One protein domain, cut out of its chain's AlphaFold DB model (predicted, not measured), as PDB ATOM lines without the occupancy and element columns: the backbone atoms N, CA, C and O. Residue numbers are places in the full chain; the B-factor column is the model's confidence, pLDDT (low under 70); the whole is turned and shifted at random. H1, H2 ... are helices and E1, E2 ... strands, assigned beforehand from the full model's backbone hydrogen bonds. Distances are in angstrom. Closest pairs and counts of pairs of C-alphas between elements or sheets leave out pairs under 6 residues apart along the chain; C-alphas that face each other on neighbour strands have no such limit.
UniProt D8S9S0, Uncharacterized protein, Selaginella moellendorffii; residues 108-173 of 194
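This is residues 108 to 173 of the 194 residues of an uncharacterized protein of Selaginella moellendorffii (UniProt D8S9S0). The model has little regular structure: a small sheet of three short parallel strands, with one short helix, H1, over one face and long loops, residues 117 to 130 and 149 to 165. The 66 printed residues run E1, H1, E2, E3, the sheet's order is E1 E2 E3, and the class is mixed, with 19 residues in named elements. The whole is compact, radius of gyration of the C-alphas 11.1 A, spanning 29 by 24 by 16 A.

E1, residues 112 to 116, begins at C-alpha 112 (54.764, 9.288, -2.308) and is 13.0 A long. H1 is residues 131 to 136, 8.7 A. E2, residues 144 to 148, is 13.1 A. E3, residues 166 to 168, is 6.7 A and ends at C-alpha 168 (44.148, 14.052, -5.219).

E1 and E2 are parallel at 27 degrees, with N 116 and O 147 2.8 A apart, within hydrogen-bond range. E2 and E3 are parallel at 14 degrees, with N 146 and O 167 2.8 A apart, also within range. H1 is on the sheet at a height of 8.7 A, over E2 and along the strands, at 0 degrees to E2 on the local plane; their closest C-alphas, Gly 134 and Ile 146, are 6.7 A apart. In H1 every O i to N i+4 pair is within hydrogen-bond range. E1, H1 and E2 form a strand-helix-strand unit, two parallel neighbour strands with a helix between, its crossover right-handed.

The C-alphas farthest apart, Thr 124 and Ser 173, are 30.1 A apart. The printed part has no cut; links E1 to H1 and E2 to E3 are long. Residues 172 to 173 are under pLDDT 70.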
ATOM      1  N   GLY A 108      51.803  16.236  -6.691       95.31
ATOM      2  CA  GLY A 108      52.484  15.089  -6.088       95.31
ATOM      3  C   GLY A 108      53.008  14.055  -7.086       95.31
ATOM      4  O   GLY A 108      53.248  12.909  -6.696       95.31
ATOM      5  N   ALA A 109      53.130  14.387  -8.378       93.12
ATOM      6  CA  ALA A 109      53.440  13.407  -9.429       93.12
ATOM      7  C   ALA A 109      54.785  12.696  -9.268       93.12
ATOM      8  O   ALA A 109      54.903  11.547  -9.690       93.12
ATOM      9  N   ASN A 110      55.753  13.316  -8.594       92.94
ATOM     10  CA  ASN A 110      57.056  12.714  -8.283       92.94
ATOM     11  C   ASN A 110      57.141  12.208  -6.833       92.94
ATOM     12  O   ASN A 110      58.212  11.863  -6.340       92.94
ATOM     13  N   GLY A 111      56.005  12.188  -6.137       93.38
ATOM     14  CA  GLY A 111      55.924  12.015  -4.697       93.38
ATOM     15  C   GLY A 111      55.440  10.654  -4.241       93.38
ATOM     16  O   GLY A 111      55.199   9.736  -5.030       93.38
ATOM     17  N   ARG A 112      55.235  10.528  -2.931       93.75
ATOM     18  CA  ARG A 112      54.764   9.288  -2.308       93.75
ATOM     19  C   ARG A 112      53.312   8.997  -2.689       93.75
ATOM     20  O   ARG A 112      52.453   9.859  -2.543       93.75
ATOM     21  N   SER A 113      53.019   7.765  -3.104       94.19
ATOM     22  CA  SER A 113      51.632   7.304  -3.258       94.19
ATOM     23  C   SER A 113      50.969   7.114  -1.893       94.19
ATOM     24  O   SER A 113      51.553   6.498  -0.998       94.19
ATOM     25  N   TYR A 114      49.731   7.570  -1.747       96.06
ATOM     26  CA  TYR A 114      48.918   7.344  -0.558       96.06
ATOM     27  C   TYR A 114      47.507   6.915  -0.960       96.06
ATOM     28  O   TYR A 114      46.847   7.596  -1.734       96.06
ATOM     29  N   VAL A 115      47.038   5.784  -0.433       96.62
ATOM     30  CA  VAL A 115      45.703   5.256  -0.746       96.62
ATOM     31  C   VAL A 115      44.782   5.469   0.447       96.62
ATOM     32  O   VAL A 115      45.029   4.913   1.525       96.62
ATOM     33  N   VAL A 116      43.724   6.244   0.228       97.44
ATOM     34  CA  VAL A 116      42.597   6.417   1.142       97.44
ATOM     35  C   VAL A 116      41.732   5.165   1.070       97.44
ATOM     36  O   VAL A 116      41.250   4.793  -0.001       97.44
ATOM     37  N   THR A 117      41.543   4.515   2.215       96.94
ATOM     38  CA  THR A 117      40.678   3.329   2.334       96.94
ATOM     39  C   THR A 117      39.511   3.553   3.281       96.94
ATOM     40  O   THR A 117      38.593   2.733   3.308       96.94
ATOM     41  N   ARG A 118      39.545   4.634   4.067       96.50
ATOM     42  CA  ARG A 118      38.524   4.939   5.060       96.50
ATOM     43  C   ARG A 118      37.861   6.293   4.775       96.50
ATOM     44  O   ARG A 118      38.573   7.234   4.421       96.50
ATOM     45  N   PRO A 119      36.528   6.392   4.927       97.31
ATOM     46  CA  PRO A 119      35.789   7.623   4.671       97.31
ATOM     47  C   PRO A 119      35.682   8.556   5.886       97.31
ATOM     48  O   PRO A 119      35.152   9.655   5.750       97.31
ATOM     49  N   ASP A 120      36.113   8.115   7.070       96.25
ATOM     50  CA  ASP A 120      36.007   8.887   8.302       96.25
ATOM     51  C   ASP A 120      36.962  10.083   8.320       96.25
ATOM     52  O   ASP A 120      38.098  10.017   7.843       96.25
ATOM     53  N   ASP A 121      36.481  11.171   8.917       97.38
ATOM     54  CA  ASP A 121      37.235  12.397   9.132       97.38
ATOM     55  C   ASP A 121      37.307  12.717  10.629       97.38
ATOM     56  O   ASP A 121      36.281  12.778  11.310       97.38
ATOM     57  N   ASN A 122      38.522  12.927  11.137       97.06
ATOM     58  CA  ASN A 122      38.781  13.428  12.485       97.06
ATOM     59  C   ASN A 122      39.761  14.609  12.370       97.06
ATOM     60  O   ASN A 122      40.907  14.380  11.976       97.06
ATOM     61  N   PRO A 123      39.328  15.851  12.666       96.44
ATOM     62  CA  PRO A 123      40.147  17.047  12.481       96.44
ATOM     63  C   PRO A 123      41.344  17.111  13.436       96.44
ATOM     64  O   PRO A 123      42.407  17.577  13.029       96.44
ATOM     65  N   THR A 124      41.194  16.598  14.659       96.75
ATOM     66  CA  THR A 124      42.210  16.682  15.721       96.75
ATOM     67  C   THR A 124      43.198  15.523  15.675       96.75
ATOM     68  O   THR A 124      44.396  15.723  15.847       96.75
ATOM     69  N   ASP A 125      42.702  14.310  15.422       96.94
ATOM     70  CA  ASP A 125      43.517  13.096  15.329       96.94
ATOM     71  C   ASP A 125      43.177  12.319  14.045       96.94
ATOM     72  O   ASP A 125      42.391  11.361  14.061       96.94
ATOM     73  N   PRO A 126      43.693  12.767  12.885       96.69
ATOM     74  CA  PRO A 126      43.382  12.147  11.611       96.69
ATOM     75  C   PRO A 126      43.980  10.740  11.536       96.69
ATOM     76  O   PRO A 126      45.196  10.549  11.523       96.69
ATOM     77  N   GLN A 127      43.120   9.731  11.405       96.88
ATOM     78  CA  GLN A 127      43.562   8.340  11.365       96.88
ATOM     79  C   GLN A 127      44.322   8.014  10.075       96.88
ATOM     80  O   GLN A 127      43.980   8.488   8.986       96.88
ATOM     81  N   LYS A 128      45.319   7.123  10.159       97.31
ATOM     82  CA  LYS A 128      45.973   6.555   8.969       97.31
ATOM     83  C   LYS A 128      44.921   5.978   8.016       97.31
ATOM     84  O   LYS A 128      43.943   5.374   8.445       97.31
ATOM     85  N   ARG A 129      45.168   6.109   6.711       97.44
ATOM     86  CA  ARG A 129      44.257   5.733   5.610       97.44
ATOM     87  C   ARG A 129      43.003   6.608   5.443       97.44
ATOM     88  O   ARG A 129      42.223   6.314   4.537       97.44
ATOM     89  N   SER A 130      42.839   7.680   6.223       98.06
ATOM     90  CA  SER A 130      41.873   8.758   5.944       98.06
ATOM     91  C   SER A 130      42.423   9.761   4.921       98.06
ATOM     92  O   SER A 130      43.641   9.838   4.708       98.06
ATOM     93  N   LEU A 131      41.544  10.563   4.311       98.06
ATOM     94  CA  LEU A 131      41.948  11.666   3.431       98.06
ATOM     95  C   LEU A 131      42.721  12.750   4.194       98.06
ATOM     96  O   LEU A 131      43.768  13.183   3.713       98.06
ATOM     97  N   ARG A 132      42.260  13.139   5.393       98.00
ATOM     98  CA  ARG A 132      42.902  14.189   6.200       98.00
ATOM     99  C   ARG A 132      44.326  13.835   6.602       98.00
ATOM    100  O   ARG A 132      45.214  14.673   6.481       98.00
ATOM    101  N   TYR A 133      44.570  12.582   6.988       97.62
ATOM    102  CA  TYR A 133      45.936  12.111   7.224       97.62
ATOM    103  C   TYR A 133      46.771  12.160   5.943       97.62
ATOM    104  O   TYR A 133      47.941  12.510   5.990       97.62
ATOM    105  N   GLY A 134      46.180  11.826   4.792       97.19
ATOM    106  CA  GLY A 134      46.863  11.834   3.499       97.19
ATOM    107  C   GLY A 134      47.356  13.216   3.071       97.19
ATOM    108  O   GLY A 134      48.511  13.345   2.676       97.19
ATOM    109  N   VAL A 135      46.504  14.240   3.165       97.44
ATOM    110  CA  VAL A 135      46.844  15.614   2.740       97.44
ATOM    111  C   VAL A 135      47.782  16.338   3.711       97.44
ATOM    112  O   VAL A 135      48.441  17.297   3.317       97.44
ATOM    113  N   SER A 136      47.866  15.890   4.968       95.62
ATOM    114  CA  SER A 136      48.779  16.461   5.967       95.62
ATOM    115  C   SER A 136      50.197  15.889   5.886       95.62
ATOM    116  O   SER A 136      51.124  16.449   6.481       95.62
ATOM    117  N   LEU A 137      50.392  14.805   5.125       95.19
ATOM    118  CA  LEU A 137      51.702  14.211   4.892       95.19
ATOM    119  C   LEU A 137      52.674  15.242   4.305       95.19
ATOM    120  O   LEU A 137      52.392  15.884   3.300       95.19
ATOM    121  N   ASN A 138      53.862  15.332   4.902       88.19
ATOM    122  CA  ASN A 138      54.934  16.215   4.450       88.19
ATOM    123  C   ASN A 138      56.201  15.416   4.106       88.19
ATOM    124  O   ASN A 138      57.142  15.375   4.906       88.19
ATOM    125  N   PRO A 139      56.228  14.692   2.975       84.94
ATOM    126  CA  PRO A 139      57.457  14.055   2.525       84.94
ATOM    127  C   PRO A 139      58.492  15.127   2.169       84.94
ATOM    128  O   PRO A 139      58.160  16.155   1.594       84.94
ATOM    129  N   LYS A 140      59.765  14.866   2.488       81.38
ATOM    130  CA  LYS A 140      60.869  15.815   2.255       81.38
ATOM    131  C   LYS A 140      61.071  16.178   0.773       81.38
ATOM    132  O   LYS A 140      61.672  17.203   0.491       81.38
ATOM    133  N   SER A 141      60.602  15.343  -0.159       84.56
ATOM    134  CA  SER A 141      60.760  15.544  -1.603       84.56
ATOM    135  C   SER A 141      59.590  14.958  -2.397       84.56
ATOM    136  O   SER A 141      59.101  13.873  -2.077       84.56
ATOM    137  N   GLY A 142      59.191  15.644  -3.472       87.44
ATOM    138  CA  GLY A 142      58.300  15.124  -4.519       87.44
ATOM    139  C   GLY A 142      56.796  15.165  -4.227       87.44
ATOM    140  O   GLY A 142      56.014  14.944  -5.150       87.44
ATOM    141  N   GLY A 143      56.376  15.446  -2.988       94.69
ATOM    142  CA  GLY A 143      54.962  15.612  -2.642       94.69
ATOM    143  C   GLY A 143      54.187  14.312  -2.396       94.69
ATOM    144  O   GLY A 143      54.771  13.266  -2.084       94.69
ATOM    145  N   VAL A 144      52.856  14.361  -2.506       96.62
ATOM    146  CA  VAL A 144      51.952  13.233  -2.209       96.62
ATOM    147  C   VAL A 144      50.931  13.031  -3.327       96.62
ATOM    148  O   VAL A 144      50.179  13.938  -3.673       96.62
ATOM    149  N   TRP A 145      50.859  11.811  -3.856       96.12
ATOM    150  CA  TRP A 145      49.840  11.387  -4.815       96.12
ATOM    151  C   TRP A 145      48.773  10.544  -4.114       96.12
ATOM    152  O   TRP A 145      48.981   9.359  -3.835       96.12
ATOM    153  N   ILE A 146      47.638  11.161  -3.805       96.94
ATOM    154  CA  ILE A 146      46.523  10.565  -3.074       96.94
ATOM    155  C   ILE A 146      45.541   9.918  -4.050       96.94
ATOM    156  O   ILE A 146      45.072  10.563  -4.986       96.94
ATOM    157  N   THR A 147      45.196   8.658  -3.801       96.00
ATOM    158  CA  THR A 147      44.161   7.914  -4.531       96.00
ATOM    159  C   THR A 147      43.164   7.265  -3.584       96.00
ATOM    160  O   THR A 147      43.389   7.202  -2.375       96.00
ATOM    161  N   PHE A 148      42.050   6.772  -4.121       95.81
ATOM    162  CA  PHE A 148      40.974   6.152  -3.349       95.81
ATOM    163  C   PHE A 148      40.852   4.679  -3.722       95.81
ATOM    164  O   PHE A 148      40.860   4.337  -4.901       95.81
ATOM    165  N   SER A 149      40.724   3.797  -2.728       95.00
ATOM    166  CA  SER A 149      40.595   2.355  -2.982       95.00
ATOM    167  C   SER A 149      39.249   1.959  -3.592       95.00
ATOM    168  O   SER A 149      39.123   0.878  -4.154       95.00
ATOM    169  N   LYS A 150      38.223   2.793  -3.408       92.75
ATOM    170  CA  LYS A 150      36.865   2.622  -3.929       92.75
ATOM    171  C   LYS A 150      36.138   3.963  -3.913       92.75
ATOM    172  O   LYS A 150      36.576   4.896  -3.240       92.75
ATOM    173  N   THR A 151      35.006   4.044  -4.603       93.50
ATOM    174  CA  THR A 151      34.072   5.165  -4.438       93.50
ATOM    175  C   THR A 151      33.616   5.237  -2.978       93.50
ATOM    176  O   THR A 151      33.243   4.222  -2.388       93.50
ATOM    177  N   MET A 152      33.673   6.427  -2.385       94.81
ATOM    178  CA  MET A 152      33.269   6.676  -1.004       94.81
ATOM    179  C   MET A 152      32.799   8.122  -0.837       94.81
ATOM    180  O   MET A 152      33.226   8.999  -1.586       94.81
ATOM    181  N   ILE A 153      31.937   8.359   0.152       96.81
ATOM    182  CA  ILE A 153      31.511   9.697   0.572       96.81
ATOM    183  C   ILE A 153      32.314  10.050   1.821       96.81
ATOM    184  O   ILE A 153      32.259   9.318   2.805       96.81
ATOM    185  N   ILE A 154      33.063  11.150   1.769       97.31
ATOM    186  CA  ILE A 154      33.854  11.654   2.896       97.31
ATOM    187  C   ILE A 154      33.157  12.904   3.417       97.31
ATOM    188  O   ILE A 154      33.104  13.918   2.723       97.31
ATOM    189  N   GLN A 155      32.608  12.820   4.625       97.81
ATOM    190  CA  GLN A 155      32.003  13.965   5.297       97.81
ATOM    191  C   GLN A 155      33.076  14.648   6.143       97.81
ATOM    192  O   GLN A 155      33.473  14.129   7.185       97.81
ATOM    193  N   LEU A 156      33.572  15.788   5.665       97.81
ATOM    194  CA  LEU A 156      34.534  16.594   6.408       97.81
ATOM    195  C   LEU A 156      33.842  17.237   7.613       97.81
ATOM    196  O   LEU A 156      32.790  17.855   7.461       97.81
ATOM    197  N   ARG A 157      34.442  17.106   8.798       97.38
ATOM    198  CA  ARG A 157      33.940  17.744  10.027       97.38
ATOM    199  C   ARG A 157      34.363  19.208  10.131       97.38
ATOM    200  O   ARG A 157      33.672  20.003  10.750       97.38
ATOM    201  N   GLU A 158      35.485  19.548   9.503       97.44
ATOM    202  CA  GLU A 158      36.065  20.892   9.442       97.44
ATOM    203  C   GLU A 158      36.785  21.108   8.101       97.44
ATOM    204  O   GLU A 158      36.977  20.161   7.330       97.44
ATOM    205  N   MET A 159      37.255  22.333   7.837       97.56
ATOM    206  CA  MET A 159      38.038  22.652   6.635       97.56
ATOM    207  C   MET A 159      39.235  21.707   6.461       97.56
ATOM    208  O   MET A 159      39.932  21.358   7.418       97.56
ATOM    209  N   LEU A 160      39.479  21.286   5.221       97.69
ATOM    210  CA  LEU A 160      40.586  20.407   4.860       97.69
ATOM    211  C   LEU A 160      41.729  21.231   4.263       97.69
ATOM    212  O   LEU A 160      41.642  21.694   3.130       97.69
ATOM    213  N   TRP A 161      42.816  21.380   5.015       96.00
ATOM    214  CA  TRP A 161      44.023  22.044   4.531       96.00
ATOM    215  C   TRP A 161      44.848  21.097   3.659       96.00
ATOM    216  O   TRP A 161      45.289  20.041   4.117       96.00
ATOM    217  N   ILE A 162      45.066  21.483   2.402       96.38
ATOM    218  CA  ILE A 162      45.858  20.717   1.437       96.38
ATOM    219  C   ILE A 162      47.243  21.350   1.342       96.38
ATOM    220  O   ILE A 162      47.374  22.531   1.021       96.38
ATOM    221  N   ARG A 163      48.286  20.567   1.630       93.94
ATOM    222  CA  ARG A 163      49.673  21.031   1.519       93.94
ATOM    223  C   ARG A 163      50.108  21.151   0.059       93.94
ATOM    224  O   ARG A 163      49.586  20.455  -0.814       93.94
ATOM    225  N   SER A 164      51.126  21.978  -0.179       93.25
ATOM    226  CA  SER A 164      51.838  22.045  -1.458       93.25
ATOM    227  C   SER A 164      52.288  20.664  -1.937       93.25
ATOM    228  O   SER A 164      52.476  19.746  -1.135       93.25
ATOM    229  N   ASP A 165      52.449  20.525  -3.252       94.75
ATOM    230  CA  ASP A 165      52.865  19.284  -3.911       94.75
ATOM    231  C   ASP A 165      51.931  18.093  -3.623       94.75
ATOM    232  O   ASP A 165      52.346  16.937  -3.578       94.75
ATOM    233  N   THR A 166      50.635  18.355  -3.441       96.50
ATOM    234  CA  THR A 166      49.620  17.309  -3.270       96.50
ATOM    235  C   THR A 166      48.789  17.156  -4.537       96.50
ATOM    236  O   THR A 166      48.292  18.130  -5.096       96.50
ATOM    237  N   THR A 167      48.580  15.915  -4.972       95.38
ATOM    238  CA  THR A 167      47.577  15.574  -5.987       95.38
ATOM    239  C   THR A 167      46.548  14.634  -5.385       95.38
ATOM    240  O   THR A 167      46.914  13.626  -4.791       95.38
ATOM    241  N   ILE A 168      45.264  14.933  -5.573       95.69
ATOM    242  CA  ILE A 168      44.148  14.052  -5.219       95.69
ATOM    243  C   ILE A 168      43.552  13.538  -6.527       95.69
ATOM    244  O   ILE A 168      43.046  14.316  -7.331       95.69
ATOM    245  N   SER A 169      43.644  12.234  -6.766       91.50
ATOM    246  CA  SER A 169      43.217  11.610  -8.017       91.50
ATOM    247  C   SER A 169      42.272  10.445  -7.760       91.50
ATOM    248  O   SER A 169      42.492   9.621  -6.874       91.50
ATOM    249  N   ARG A 170      41.231  10.324  -8.586       85.00
ATOM    250  CA  ARG A 170      40.371   9.133  -8.599       85.00
ATOM    251  C   ARG A 170      41.104   7.904  -9.150       85.00
ATOM    252  O   ARG A 170      40.761   6.787  -8.780       85.00
ATOM    253  N   PHE A 171      42.090   8.091 -10.027       73.38
ATOM    254  CA  PHE A 171      42.753   6.985 -10.711       73.38
ATOM    255  C   PHE A 171      43.897   6.428  -9.876       73.38
ATOM    256  O   PHE A 171      44.850   7.137  -9.535       73.38
ATOM    257  N   THR A 172      43.831   5.131  -9.589       65.38
ATOM    258  CA  THR A 172      44.996   4.404  -9.098       65.38
ATOM    259  C   THR A 172      46.011   4.309 -10.242       65.38
ATOM    260  O   THR A 172      45.649   4.157 -11.406       65.38
ATOM    261  N   SER A 173      47.308   4.402  -9.948       53.56
ATOM    262  CA  SER A 173      48.350   4.151 -10.954       53.56
ATOM    263  C   SER A 173      48.502   2.657 -11.279       53.56
ATOM    264  O   SER A 173      49.502   2.271 -11.881       53.56
TER     265      SER A 173